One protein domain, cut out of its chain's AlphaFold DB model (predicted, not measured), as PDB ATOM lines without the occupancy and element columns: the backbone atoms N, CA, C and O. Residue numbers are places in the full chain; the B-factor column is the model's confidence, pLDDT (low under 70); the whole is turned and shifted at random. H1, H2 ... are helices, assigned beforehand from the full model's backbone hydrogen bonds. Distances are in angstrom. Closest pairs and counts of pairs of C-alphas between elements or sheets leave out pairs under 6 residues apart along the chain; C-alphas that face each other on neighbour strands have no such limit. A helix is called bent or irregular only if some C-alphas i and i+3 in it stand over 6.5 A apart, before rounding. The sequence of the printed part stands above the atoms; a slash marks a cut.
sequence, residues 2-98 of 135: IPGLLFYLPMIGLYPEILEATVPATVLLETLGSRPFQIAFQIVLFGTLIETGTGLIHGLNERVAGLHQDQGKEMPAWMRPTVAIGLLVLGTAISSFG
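Overview. This is residues 2 to 98 of the 135 residues of an uncharacterized protein of Gemmatimonadetes bacterium (UniProt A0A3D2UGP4). One long helix, H3, makes the spine of an open, stretched model; near its first residues the short helix H2 folds back on it and packs in turn on H1, while past residue 69 the link of residues 70 to 78 turns round and H4 comes back over H3 at a slant, making a V whose free arm sticks out with residues 92 to 97. H1 and H2 sit near the first residues of the spine and H4 packs on its residues 57 to 61, with residues 43 to 52 of H3 standing free between them. The printed part has 97 residues with four named helices, in the order H1, H2, H3, H4, and no named strand; its class is all helix. It is extended, with a radius of gyration of the C-alphas of 19.6 A and spans of 59 by 29 by 22 A.

Along the chain. H3 is residues 35 to 69, 50.6 A from first to last C-alpha, from C-alpha 35 at (-18.874, 41.511, 30.268) to C-alpha 69 at (10.891, 44.243, -10.584). H2, before it, is residues 24 to 31, 10.9 A long. H1 is residues 2 to 13, 18.1 A long, with C-alpha 2 at (-2.877, 56.242, 27.398). H1 is neither bent nor irregular, but only just: C-alphas 7 and 10 are 6.0 A apart. H4 is residues 79 to 95, 23.8 A long, and ends with C-alpha 95 at (0.634, 28.526, 16.570).

Arrangement. H3 touches H4 with its residues 57 to 61 alone, and H4 touches it with residues 80 to 87 alone. Their closest C-alphas are those of Ile 57 and Ala 84, 5.7 A apart. They run opposite ways at a steep tilt of 47 degrees. H3 also touches H2, with its residues 37 to 38 alone; the closest C-alphas are those of Leu 29 and Gln 38, 5.8 A apart. H2 and H3 form a helical hairpin, at a shallow tilt of 19 degrees, opposite ways. H1 touches H2 with its residues 7 to 11 alone, the closest C-alphas being those of Phe 7 and Ala 25, 6.9 A apart. Their lines are only just about perpendicular, at 72 degrees. H1 is apart from H3 and from H4, and H2 is apart from H4. Every O i to N i+4 pair is within hydrogen-bond range in H2, H3 and H4; in H1 6 of 8 are.

Size, cuts and confidence. The C-alphas farthest apart are those of Gly 13 and Gly 72, 59.0 A. The outline is only just a rod. The printed part has no cut. The link from H2 to H3 is tight, with 3 residues; those from H1 to H2, with 10, and from H3 to H4, with 9, are short. The mean pLDDT of the printed part is 92.0, and no printed residue is under 70.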
ATOM      1  N   ILE A   2      -1.858  56.211  26.324       91.88
ATOM      2  CA  ILE A   2      -2.877  56.242  27.398       91.88
ATOM      3  C   ILE A   2      -3.541  54.872  27.667       91.88
ATOM      4  O   ILE A   2      -3.552  54.467  28.826       91.88
ATOM      5  N   PRO A   3      -4.014  54.103  26.661       84.81
ATOM      6  CA  PRO A   3      -4.650  52.809  26.930       84.81
ATOM      7  C   PRO A   3      -3.718  51.811  27.625       84.81
ATOM      8  O   PRO A   3      -4.123  51.142  28.566       84.81
ATOM      9  N   GLY A   4      -2.447  51.760  27.215       87.25
ATOM     10  CA  GLY A   4      -1.452  50.885  27.836       87.25
ATOM     11  C   GLY A   4      -1.178  51.250  29.293       87.25
ATOM     12  O   GLY A   4      -1.058  50.366  30.130       87.25
ATOM     13  N   LEU A   5      -1.157  52.544  29.622       91.56
ATOM     14  CA  LEU A   5      -0.978  53.006  30.999       91.56
ATOM     15  C   LEU A   5      -2.178  52.648  31.890       91.56
ATOM     16  O   LEU A   5      -1.989  52.222  33.028       91.56
ATOM     17  N   LEU A   6      -3.399  52.756  31.356       89.50
ATOM     18  CA  LEU A   6      -4.624  52.350  32.055       89.50
ATOM     19  C   LEU A   6      -4.690  50.838  32.314       89.50
ATOM     20  O   LEU A   6      -5.291  50.429  33.299       89.50
ATOM     21  N   PHE A   7      -4.057  50.023  31.467       89.25
ATOM     22  CA  PHE A   7      -3.875  48.590  31.717       89.25
ATOM     23  C   PHE A   7      -2.730  48.324  32.702       89.25
ATOM     24  O   PHE A   7      -2.871  47.500  33.595       89.25
ATOM     25  N   TYR A   8      -1.611  49.036  32.584       91.31
ATOM     26  CA  TYR A   8      -0.422  48.797  33.400       91.31
ATOM     27  C   TYR A   8      -0.639  49.078  34.893       91.31
ATOM     28  O   TYR A   8      -0.206  48.290  35.729       91.31
ATOM     29  N   LEU A   9      -1.334  50.167  35.246       92.44
ATOM     30  CA  LEU A   9      -1.548  50.545  36.651       92.44
ATOM     31  C   LEU A   9      -2.245  49.437  37.477       92.44
ATOM     32  O   LEU A   9      -1.706  49.065  38.520       92.44
ATOM     33  N   PRO A  10      -3.373  48.850  37.029       91.31
ATOM     34  CA  PRO A  10      -3.976  47.690  37.683       91.31
ATOM     35  C   PRO A  10      -3.073  46.451  37.769       91.31
ATOM     36  O   PRO A  10      -3.150  45.730  38.759       91.31
ATOM     37  N   MET A  11      -2.206  46.201  36.776       93.38
ATOM     38  CA  MET A  11      -1.305  45.031  36.798       93.38
ATOM     39  C   MET A  11      -0.341  45.074  37.978       93.38
ATOM     40  O   MET A  11      -0.053  44.033  38.558       93.38
ATOM     41  N   ILE A  12       0.119  46.267  38.371       94.31
ATOM     42  CA  ILE A  12       0.996  46.430  39.538       94.31
ATOM     43  C   ILE A  12       0.298  45.930  40.812       94.31
ATOM     44  O   ILE A  12       0.935  45.303  41.652       94.31
ATOM     45  N   GLY A  13      -1.011  46.165  40.941       92.06
ATOM     46  CA  GLY A  13      -1.803  45.700  42.083       92.06
ATOM     47  C   GLY A  13      -1.997  44.182  42.141       92.06
ATOM     48  O   GLY A  13      -2.331  43.664  43.199       92.06
ATOM     49  N   LEU A  14      -1.767  43.477  41.027       91.62
ATOM     50  CA  LEU A  14      -1.860  42.017  40.907       91.62
ATOM     51  C   LEU A  14      -0.479  41.339  40.897       91.62
ATOM     52  O   LEU A  14      -0.350  40.172  40.532       91.62
ATOM     53  N   TYR A  15       0.580  42.065  41.254       92.00
ATOM     54  CA  TYR A  15       1.913  41.490  41.388       92.00
ATOM     55  C   TYR A  15       2.001  40.611  42.654       92.00
ATOM     56  O   TYR A  15       1.569  41.063  43.716       92.00
ATOM     57  N   PRO A  16       2.599  39.400  42.602       92.94
ATOM     58  CA  PRO A  16       3.360  38.817  41.487       92.94
ATOM     59  C   PRO A  16       2.539  37.950  40.517       92.94
ATOM     60  O   PRO A  16       3.048  37.598  39.458       92.94
ATOM     61  N   GLU A  17       1.294  37.621  40.855       90.88
ATOM     62  CA  GLU A  17       0.447  36.645  40.147       90.88
ATOM     63  C   GLU A  17       0.260  36.980  38.659       90.88
ATOM     64  O   GLU A  17       0.237  36.095  37.805       90.88
ATOM     65  N   ILE A  18       0.217  38.272  38.317       92.44
ATOM     66  CA  ILE A  18       0.072  38.744  36.934       92.44
ATOM     67  C   ILE A  18       1.208  38.294  35.998       92.44
ATOM     68  O   ILE A  18       1.022  38.284  34.783       92.44
ATOM     69  N   LEU A  19       2.376  37.926  36.541       89.94
ATOM     70  CA  LEU A  19       3.513  37.434  35.757       89.94
ATOM     71  C   LEU A  19       3.284  36.029  35.193       89.94
ATOM     72  O   LEU A  19       3.900  35.673  34.191       89.94
ATOM     73  N   GLU A  20       2.415  35.238  35.822       90.00
ATOM     74  CA  GLU A  20       2.095  33.878  35.375       90.00
ATOM     75  C   GLU A  20       0.997  33.868  34.301       90.00
ATOM     76  O   GLU A  20       0.777  32.863  33.622       90.00
ATOM     77  N   ALA A  21       0.318  35.001  34.100       90.38
ATOM     78  CA  ALA A  21      -0.726  35.132  33.100       90.38
ATOM     79  C   ALA A  21      -0.139  35.160  31.682       90.38
ATOM     80  O   ALA A  21       0.630  36.052  31.326       90.38
ATOM     81  N   THR A  22      -0.590  34.244  30.817       88.12
ATOM     82  CA  THR A  22      -0.207  34.232  29.392       88.12
ATOM     83  C   THR A  22      -0.561  35.544  28.688       88.12
ATOM     84  O   THR A  22       0.189  36.026  27.842       88.12
ATOM     85  N   VAL A  23      -1.711  36.130  29.037       89.75
ATOM     86  CA  VAL A  23      -2.161  37.427  28.525       89.75
ATOM     87  C   VAL A  23      -2.659  38.277  29.701       89.75
ATOM     88  O   VAL A  23      -3.835  38.222  30.043       89.75
ATOM     89  N   PRO A  24      -1.808  39.113  30.320       90.75
ATOM     90  CA  PRO A  24      -2.178  39.913  31.493       90.75
ATOM     91  C   PRO A  24      -3.431  40.780  31.304       90.75
ATOM     92  O   PRO A  24      -4.206  41.004  32.230       90.75
ATOM     93  N   ALA A  25      -3.662  41.252  30.077       88.69
ATOM     94  CA  ALA A  25      -4.838  42.040  29.737       88.69
ATOM     95  C   ALA A  25      -6.158  41.276  29.946       88.69
ATOM     96  O   ALA A  25      -7.137  41.903  30.338       88.69
ATOM     97  N   THR A  26      -6.211  39.954  29.727       88.31
ATOM     98  CA  THR A  26      -7.453  39.184  29.929       88.31
ATOM     99  C   THR A  26      -7.792  39.069  31.408       88.31
ATOM    100  O   THR A  26      -8.940  39.301  31.776       88.31
ATOM    101  N   VAL A  27      -6.785  38.840  32.256       90.88
ATOM    102  CA  VAL A  27      -6.944  38.794  33.719       90.88
ATOM    103  C   VAL A  27      -7.538  40.099  34.239       90.88
ATOM    104  O   VAL A  27      -8.498  40.084  35.001       90.88
ATOM    105  N   LEU A  28      -7.044  41.251  33.773       90.50
ATOM    106  CA  LEU A  28      -7.609  42.541  34.178       90.50
ATOM    107  C   LEU A  28      -9.078  42.706  33.795       90.50
ATOM    108  O   LEU A  28      -9.857  43.268  34.562       90.50
ATOM    109  N   LEU A  29      -9.457  42.251  32.602       89.44
ATOM    110  CA  LEU A  29     -10.822  42.382  32.101       89.44
ATOM    111  C   LEU A  29     -11.795  41.455  32.830       89.44
ATOM    112  O   LEU A  29     -12.968  41.803  32.992       89.44
ATOM    113  N   GLU A  30     -11.322  40.290  33.264       88.06
ATOM    114  CA  GLU A  30     -12.063  39.375  34.131       88.06
ATOM    115  C   GLU A  30     -12.244  39.975  35.525       88.06
ATOM    116  O   GLU A  30     -13.380  40.083  35.989       88.06
ATOM    117  N   THR A  31     -11.167  40.482  36.131       87.88
ATOM    118  CA  THR A  31     -11.200  41.149  37.442       87.88
ATOM    119  C   THR A  31     -12.085  42.398  37.442       87.88
ATOM    120  O   THR A  31     -12.742  42.692  38.438       87.88
ATOM    121  N   LEU A  32     -12.169  43.121  36.319       88.19
ATOM    122  CA  LEU A  32     -13.071  44.269  36.161       88.19
ATOM    123  C   LEU A  32     -14.560  43.867  36.213       88.19
ATOM    124  O   LEU A  32     -15.417  44.719  36.443       88.19
ATOM    125  N   GLY A  33     -14.895  42.598  35.952       87.94
ATOM    126  CA  GLY A  33     -16.260  42.065  36.024       87.94
ATOM    127  C   GLY A  33     -17.226  42.555  34.932       87.94
ATOM    128  O   GLY A  33     -18.399  42.184  34.931       87.94
ATOM    129  N   SER A  34     -16.767  43.374  33.979       89.75
ATOM    130  CA  SER A  34     -17.615  43.966  32.935       89.75
ATOM    131  C   SER A  34     -17.628  43.133  31.653       89.75
ATOM    132  O   SER A  34     -16.733  43.226  30.805       89.75
ATOM    133  N   ARG A  35     -18.697  42.349  31.465       89.19
ATOM    134  CA  ARG A  35     -18.874  41.511  30.268       89.19
ATOM    135  C   ARG A  35     -18.924  42.297  28.946       89.19
ATOM    136  O   ARG A  35     -18.287  41.850  27.991       89.19
ATOM    137  N   PRO A  36     -19.613  43.452  28.840       92.38
ATOM    138  CA  PRO A  36     -19.611  44.236  27.603       92.38
ATOM    139  C   PRO A  36     -18.214  44.740  27.228       92.38
ATOM    140  O   PRO A  36     -17.847  44.723  26.055       92.38
ATOM    141  N   PHE A  37     -17.418  45.142  28.222       89.25
ATOM    142  CA  PHE A  37     -16.064  45.636  27.993       89.25
ATOM    143  C   PHE A  37     -15.119  44.523  27.524       89.25
ATOM    144  O   PHE A  37     -14.367  44.733  26.577       89.25
ATOM    145  N   GLN A  38     -15.225  43.319  28.104       90.12
ATOM    146  CA  GLN A  38     -14.509  42.128  27.622       90.12
ATOM    147  C   GLN A  38     -14.795  41.851  26.140       90.12
ATOM    148  O   GLN A  38     -13.870  41.654  25.358       90.12
ATOM    149  N   ILE A  39     -16.073  41.872  25.741       92.31
ATOM    150  CA  ILE A  39     -16.476  41.612  24.351       92.31
ATOM    151  C   ILE A  39     -15.930  42.696  23.418       92.31
ATOM    152  O   ILE A  39     -15.337  42.376  22.389       92.31
ATOM    153  N   ALA A  40     -16.091  43.972  23.781       93.00
ATOM    154  CA  ALA A  40     -15.582  45.083  22.983       93.00
ATOM    155  C   ALA A  40     -14.059  44.997  22.800       93.00
ATOM    156  O   ALA A  40     -13.559  45.130  21.682       93.00
ATOM    157  N   PHE A  41     -13.326  44.708  23.876       90.56
ATOM    158  CA  PHE A  41     -11.879  44.543  23.825       90.56
ATOM    159  C   PHE A  41     -11.469  43.358  22.948       90.56
ATOM    160  O   PHE A  41     -10.570  43.501  22.122       90.56
ATOM    161  N   GLN A  42     -12.157  42.218  23.056       91.19
ATOM    162  CA  GLN A  42     -11.876  41.043  22.232       91.19
ATOM    163  C   GLN A  42     -12.088  41.325  20.737       91.19
ATOM    164  O   GLN A  42     -11.272  40.904  19.918       91.19
ATOM    165  N   ILE A  43     -13.142  42.065  20.376       95.38
ATOM    166  CA  ILE A  43     -13.402  42.477  18.988       95.38
ATOM    167  C   ILE A  43     -12.259  43.356  18.469       95.38
ATOM    168  O   ILE A  43     -11.736  43.106  17.383       95.38
ATOM    169  N   VAL A  44     -11.846  44.360  19.248       93.81
ATOM    170  CA  VAL A  44     -10.759  45.273  18.863       93.81
ATOM    171  C   VAL A  44      -9.427  44.532  18.748       93.81
ATOM    172  O   VAL A  44      -8.715  44.713  17.760       93.81
ATOM    173  N   LEU A  45      -9.098  43.665  19.711       91.88
ATOM    174  CA  LEU A  45      -7.899  42.829  19.652       91.88
ATOM    175  C   LEU A  45      -7.896  41.948  18.408       91.88
ATOM    176  O   LEU A  45      -6.896  41.897  17.697       91.88
ATOM    177  N   PHE A  46      -9.012  41.283  18.119       94.56
ATOM    178  CA  PHE A  46      -9.120  40.425  16.947       94.56
ATOM    179  C   PHE A  46      -8.946  41.217  15.645       94.56
ATOM    180  O   PHE A  46      -8.177  40.808  14.777       94.56
ATOM    181  N   GLY A  47      -9.576  42.391  15.539       96.88
ATOM    182  CA  GLY A  47      -9.371  43.305  14.416       96.88
ATOM    183  C   GLY A  47      -7.907  43.731  14.268       96.88
ATOM    184  O   GLY A  47      -7.372  43.695  13.166       96.88
ATOM    185  N   THR A  48      -7.233  44.025  15.380       94.62
ATOM    186  CA  THR A  48      -5.806  44.394  15.395       94.62
ATOM    187  C   THR A  48      -4.918  43.235  14.925       94.62
ATOM    188  O   THR A  48      -3.960  43.438  14.179       94.62
ATOM    189  N   LEU A  49      -5.237  41.997  15.314       93.94
ATOM    190  CA  LEU A  49      -4.521  40.808  14.839       93.94
ATOM    191  C   LEU A  49      -4.710  40.596  13.330       93.94
ATOM    192  O   LEU A  49      -3.750  40.268  12.636       93.94
ATOM    193  N   ILE A  50      -5.916  40.836  12.803       96.06
ATOM    194  CA  ILE A  50      -6.169  40.789  11.355       96.06
ATOM    195  C   ILE A  50      -5.389  41.894  10.638       96.06
ATOM    196  O   ILE A  50      -4.720  41.624   9.642       96.06
ATOM    197  N   GLU A  51      -5.449  43.129  11.132       97.31
ATOM    198  CA  GLU A  51      -4.755  44.278  10.544       97.31
ATOM    199  C   GLU A  51      -3.240  44.041  10.484       97.31
ATOM    200  O   GLU A  51      -2.621  44.152   9.425       97.31
ATOM    201  N   THR A  52      -2.641  43.618  11.597       96.25
ATOM    202  CA  THR A  52      -1.201  43.328  11.658       96.25
ATOM    203  C   THR A  52      -0.817  42.117  10.806       96.25
ATOM    204  O   THR A  52       0.164  42.181  10.062       96.25
ATOM    205  N   GLY A  53      -1.595  41.031  10.843       94.69
ATOM    206  CA  GLY A  53      -1.344  39.830  10.045       94.69
ATOM    207  C   GLY A  53      -1.439  40.081   8.537       94.69
ATOM    208  O   GLY A  53      -0.553  39.684   7.777       94.69
ATOM    209  N   THR A  54      -2.475  40.794   8.090       95.50
ATOM    210  CA  THR A  54      -2.631  41.176   6.675       95.50
ATOM    211  C   THR A  54      -1.555  42.163   6.233       95.50
ATOM    212  O   THR A  54      -1.012  42.005   5.137       95.50
ATOM    213  N   GLY A  55      -1.166  43.111   7.093       96.69
ATOM    214  CA  GLY A  55      -0.044  44.019   6.855       96.69
ATOM    215  C   GLY A  55       1.287  43.287   6.657       96.69
ATOM    216  O   GLY A  55       2.034  43.618   5.737       96.69
ATOM    217  N   LEU A  56       1.566  42.244   7.449       96.25
ATOM    218  CA  LEU A  56       2.756  41.399   7.281       96.25
ATOM    219  C   LEU A  56       2.743  40.636   5.950       96.25
ATOM    220  O   LEU A  56       3.746  40.631   5.232       96.25
ATOM    221  N   ILE A  57       1.607  40.025   5.596       96.62
ATOM    222  CA  ILE A  57       1.445  39.317   4.317       96.62
ATOM    223  C   ILE A  57       1.636  40.281   3.144       96.62
ATOM    224  O   ILE A  57       2.348  39.964   2.190       96.62
ATOM    225  N   HIS A  58       1.019  41.459   3.215       95.69
ATOM    226  CA  HIS A  58       1.140  42.482   2.185       95.69
ATOM    227  C   HIS A  58       2.584  42.977   2.051       95.69
ATOM    228  O   HIS A  58       3.126  42.969   0.950       95.69
ATOM    229  N   GLY A  59       3.244  43.303   3.165       96.38
ATOM    230  CA  GLY A  59       4.637  43.748   3.163       96.38
ATOM    231  C   GLY A  59       5.604  42.707   2.591       96.38
ATOM    232  O   GLY A  59       6.524  43.063   1.852       96.38
ATOM    233  N   LEU A  60       5.390  41.414   2.871       95.56
ATOM    234  CA  LEU A  60       6.194  40.360   2.250       95.56
ATOM    235  C   LEU A  60       5.896  40.224   0.753       95.56
ATOM    236  O   LEU A  60       6.831  40.087  -0.035       95.56
ATOM    237  N   ASN A  61       4.625  40.292   0.355       95.19
ATOM    238  CA  ASN A  61       4.234  40.261  -1.054       95.19
ATOM    239  C   ASN A  61       4.892  41.390  -1.855       95.19
ATOM    240  O   ASN A  61       5.459  41.120  -2.911       95.19
ATOM    241  N   GLU A  62       4.888  42.619  -1.340       95.06
ATOM    242  CA  GLU A  62       5.549  43.757  -1.989       95.06
ATOM    243  C   GLU A  62       7.072  43.585  -2.032       95.06
ATOM    244  O   GLU A  62       7.700  43.892  -3.042       95.06
ATOM    245  N   ARG A  63       7.687  43.009  -0.988       94.50
ATOM    246  CA  ARG A  63       9.120  42.682  -1.015       94.50
ATOM    247  C   ARG A  63       9.451  41.662  -2.106       94.50
ATOM    248  O   ARG A  63      10.438  41.837  -2.813       94.50
ATOM    249  N   VAL A  64       8.644  40.612  -2.257       93.62
ATOM    250  CA  VAL A  64       8.826  39.617  -3.327       93.62
ATOM    251  C   VAL A  64       8.591  40.248  -4.700       93.62
ATOM    252  O   VAL A  64       9.368  40.003  -5.620       93.62
ATOM    253  N   ALA A  65       7.571  41.097  -4.838       93.25
ATOM    254  CA  ALA A  65       7.304  41.824  -6.075       93.25
ATOM    255  C   ALA A  65       8.475  42.739  -6.470       93.25
ATOM    256  O   ALA A  65       8.899  42.709  -7.625       93.25
ATOM    257  N   GLY A  66       9.052  43.469  -5.509       93.75
ATOM    258  CA  GLY A  66      10.228  44.316  -5.719       93.75
ATOM    259  C   GLY A  66      11.434  43.534  -6.245       93.75
ATOM    260  O   GLY A  66      12.064  43.960  -7.206       93.75
ATOM    261  N   LEU A  67      11.688  42.328  -5.721       92.75
ATOM    262  CA  LEU A  67      12.770  41.463  -6.217       92.75
ATOM    263  C   LEU A  67      12.579  41.027  -7.680       92.75
ATOM    264  O   LEU A  67      13.561  40.825  -8.394       92.75
ATOM    265  N   HIS A  68      11.334  40.846  -8.129       91.81
ATOM    266  CA  HIS A  68      11.039  40.569  -9.538       91.81
ATOM    267  C   HIS A  68      11.218  41.817 -10.399       91.81
ATOM    268  O   HIS A  68      11.812  41.736 -11.478       91.81
ATOM    269  N   GLN A  69      10.764  42.965  -9.898       92.19
ATOM    270  CA  GLN A  69      10.891  44.243 -10.584       92.19
ATOM    271  C   GLN A  69      12.361  44.637 -10.791       92.19
ATOM    272  O   GLN A  69      12.716  45.068 -11.887       92.19
ATOM    273  N   ASP A  70      13.230  44.389  -9.808       91.38
ATOM    274  CA  ASP A  70      14.684  44.590  -9.912       91.38
ATOM    275  C   ASP A  70      15.321  43.732 -11.024       91.38
ATOM    276  O   ASP A  70      16.357  44.085 -11.587       91.38
ATOM    277  N   GLN A  71      14.685  42.613 -11.385       89.69
ATOM    278  CA  GLN A  71      15.087  41.745 -12.497       89.69
ATOM    279  C   GLN A  71      14.412  42.118 -13.829       89.69
ATOM    280  O   GLN A  71      14.527  41.367 -14.802       89.69
ATOM    281  N   GLY A  72      13.678  43.234 -13.882       89.75
ATOM    282  CA  GLY A  72      12.913  43.664 -15.054       89.75
ATOM    283  C   GLY A  72      11.719  42.762 -15.379       89.75
ATOM    284  O   GLY A  72      11.272  42.729 -16.524       89.75
ATOM    285  N   LYS A  73      11.227  41.989 -14.403       88.56
ATOM    286  CA  LYS A  73      10.101  41.060 -14.562       88.56
ATOM    287  C   LYS A  73       8.942  41.481 -13.670       88.56
ATOM    288  O   LYS A  73       9.141  41.961 -12.561       88.56
ATOM    289  N   GLU A  74       7.720  41.231 -14.118       88.94
ATOM    290  CA  GLU A  74       6.555  41.365 -13.247       88.94
ATOM    291  C   GLU A  74       6.337  40.091 -12.428       88.94
ATOM    292  O   GLU A  74       6.604  38.974 -12.884       88.94
ATOM    293  N   MET A  75       5.841  40.261 -11.202       88.81
ATOM    294  CA  MET A  75       5.478  39.142 -10.342       88.81
ATOM    295  C   MET A  75       4.229  38.438 -10.903       88.81
ATOM    296  O   MET A  75       3.187  39.079 -11.057       88.81
ATOM    297  N   PRO A  76       4.279  37.118 -11.152       89.94
ATOM    298  CA  PRO A  76       3.117  36.351 -11.583       89.94
ATOM    299  C   PRO A  76       1.943  36.473 -10.604       89.94
ATOM    300  O   PRO A  76       2.113  36.342  -9.390       89.94
ATOM    301  N   ALA A  77       0.725  36.629 -11.128       90.12
ATOM    302  CA  ALA A  77      -0.480  36.829 -10.317       90.12
ATOM    303  C   ALA A  77      -0.748  35.698  -9.300       90.12
ATOM    304  O   ALA A  77      -1.296  35.951  -8.231       90.12
ATOM    305  N   TRP A  78      -0.321  34.464  -9.598       91.31
ATOM    306  CA  TRP A  78      -0.480  33.302  -8.715       91.31
ATOM    307  C   TRP A  78       0.477  33.309  -7.513       91.31
ATOM    308  O   TRP A  78       0.196  32.669  -6.497       91.31
ATOM    309  N   MET A  79       1.594  34.043  -7.578       91.88
ATOM    310  CA  MET A  79       2.554  34.075  -6.471       91.88
ATOM    311  C   MET A  79       1.996  34.830  -5.264       91.88
ATOM    312  O   MET A  79       2.242  34.423  -4.133       91.88
ATOM    313  N   ARG A  80       1.187  35.875  -5.482       93.38
ATOM    314  CA  ARG A  80       0.582  36.673  -4.401       93.38
ATOM    315  C   ARG A  80      -0.274  35.834  -3.437       93.38
ATOM    316  O   ARG A  80      -0.012  35.875  -2.232       93.38
ATOM    317  N   PRO A  81      -1.264  35.048  -3.912       94.56
ATOM    318  CA  PRO A  81      -2.019  34.159  -3.035       94.56
ATOM    319  C   PRO A  81      -1.157  33.015  -2.495       94.56
ATOM    320  O   PRO A  81      -1.386  32.579  -1.374       94.56
ATOM    321  N   THR A  82      -0.133  32.563  -3.225       95.00
ATOM    322  CA  THR A  82       0.769  31.503  -2.744       95.00
ATOM    323  C   THR A  82       1.576  31.950  -1.527       95.00
ATOM    324  O   THR A  82       1.650  31.217  -0.544       95.00
ATOM    325  N   VAL A  83       2.134  33.164  -1.548       94.38
ATOM    326  CA  VAL A  83       2.841  33.749  -0.397       94.38
ATOM    327  C   VAL A  83       1.885  33.929   0.782       94.38
ATOM    328  O   VAL A  83       2.233  33.570   1.904       94.38
ATOM    329  N   ALA A  84       0.669  34.425   0.534       95.12
ATOM    330  CA  ALA A  84      -0.337  34.595   1.580       95.12
ATOM    331  C   ALA A  84      -0.720  33.259   2.233       95.12
ATOM    332  O   ALA A  84      -0.645  33.128   3.452       95.12
ATOM    333  N   ILE A  85      -1.071  32.248   1.434       96.50
ATOM    334  CA  ILE A  85      -1.423  30.910   1.926       96.50
ATOM    335  C   ILE A  85      -0.228  30.275   2.639       96.50
ATOM    336  O   ILE A  85      -0.394  29.737   3.730       96.50
ATOM    337  N   GLY A  86       0.976  30.378   2.074       96.25
ATOM    338  CA  GLY A  86       2.197  29.866   2.690       96.25
ATOM    339  C   GLY A  86       2.450  30.478   4.067       96.25
ATOM    340  O   GLY A  86       2.684  29.746   5.025       96.25
ATOM    341  N   LEU A  87       2.323  31.802   4.198       95.69
ATOM    342  CA  LEU A  87       2.447  32.489   5.484       95.69
ATOM    343  C   LEU A  87       1.351  32.093   6.476       95.69
ATOM    344  O   LEU A  87       1.652  31.899   7.650       95.69
ATOM    345  N   LEU A  88       0.100  31.951   6.031       95.00
ATOM    346  CA  LEU A  88      -1.004  31.526   6.897       95.00
ATOM    347  C   LEU A  88      -0.815  30.087   7.394       95.00
ATOM    348  O   LEU A  88      -1.030  29.816   8.574       95.00
ATOM    349  N   VAL A  89      -0.370  29.178   6.525       96.38
ATOM    350  CA  VAL A  89      -0.058  27.787   6.890       96.38
ATOM    351  C   VAL A  89       1.109  27.742   7.870       96.38
ATOM    352  O   VAL A  89       1.003  27.078   8.899       96.38
ATOM    353  N   LEU A  90       2.189  28.481   7.602       94.75
ATOM    354  CA  LEU A  90       3.330  28.578   8.515       94.75
ATOM    355  C   LEU A  90       2.921  29.166   9.867       94.75
ATOM    356  O   LEU A  90       3.253  28.596  10.901       94.75
ATOM    357  N   GLY A  91       2.157  30.259   9.875       92.25
ATOM    358  CA  GLY A  91       1.644  30.867  11.101       92.25
ATOM    359  C   GLY A  91       0.765  29.904  11.898       92.25
ATOM    360  O   GLY A  91       0.922  29.789  13.110       92.25
ATOM    361  N   THR A  92      -0.095  29.143  11.218       92.31
ATOM    362  CA  THR A  92      -0.944  28.119  11.848       92.31
ATOM    363  C   THR A  92      -0.112  26.977  12.431       92.31
ATOM    364  O   THR A  92      -0.346  26.568  13.565       92.31
ATOM    365  N   ALA A  93       0.892  26.495  11.696       93.06
ATOM    366  CA  ALA A  93       1.799  25.451  12.167       93.06
ATOM    367  C   ALA A  93       2.639  25.914  13.368       93.06
ATOM    368  O   ALA A  93       2.875  25.146  14.289       93.06
ATOM    369  N   ILE A  94       3.063  27.179  13.393       90.62
ATOM    370  CA  ILE A  94       3.810  27.747  14.521       90.62
ATOM    371  C   ILE A  94       2.885  28.011  15.722       90.62
ATOM    372  O   ILE A  94       3.304  27.892  16.871       90.62
ATOM    373  N   SER A  95       1.604  28.305  15.492       88.06
ATOM    374  CA  SER A  95       0.634  28.526  16.570       88.06
ATOM    375  C   SER A  95       0.439  27.299  17.472       88.06
ATOM    376  O   SER A  95      -0.011  27.467  18.606       88.06
ATOM    377  N   SER A  96       0.767  26.084  17.016       86.81
ATOM    378  CA  SER A  96       0.636  24.873  17.839       86.81
ATOM    379  C   SER A  96       1.656  24.785  18.976       86.81
ATOM    380  O   SER A  96       1.442  24.012  19.902       86.81
ATOM    381  N   PHE A  97       2.745  25.561  18.930       85.56
ATOM    382  CA  PHE A  97       3.741  25.609  20.007       85.56
ATOM    383  C   PHE A  97       3.237  26.345  21.260       85.56
ATOM    384  O   PHE A  97       3.867  26.258  22.302       85.56
ATOM    385  N   GLY A  98       2.093  27.034  21.184       86.88
ATOM    386  CA  GLY A  98       1.536  27.801  22.296       86.88
ATOM    387  C   GLY A  98       2.136  29.205  22.406       86.88
ATOM    388  O   GLY A  98       3.290  29.450  22.063       86.88
TER     389      GLY A  98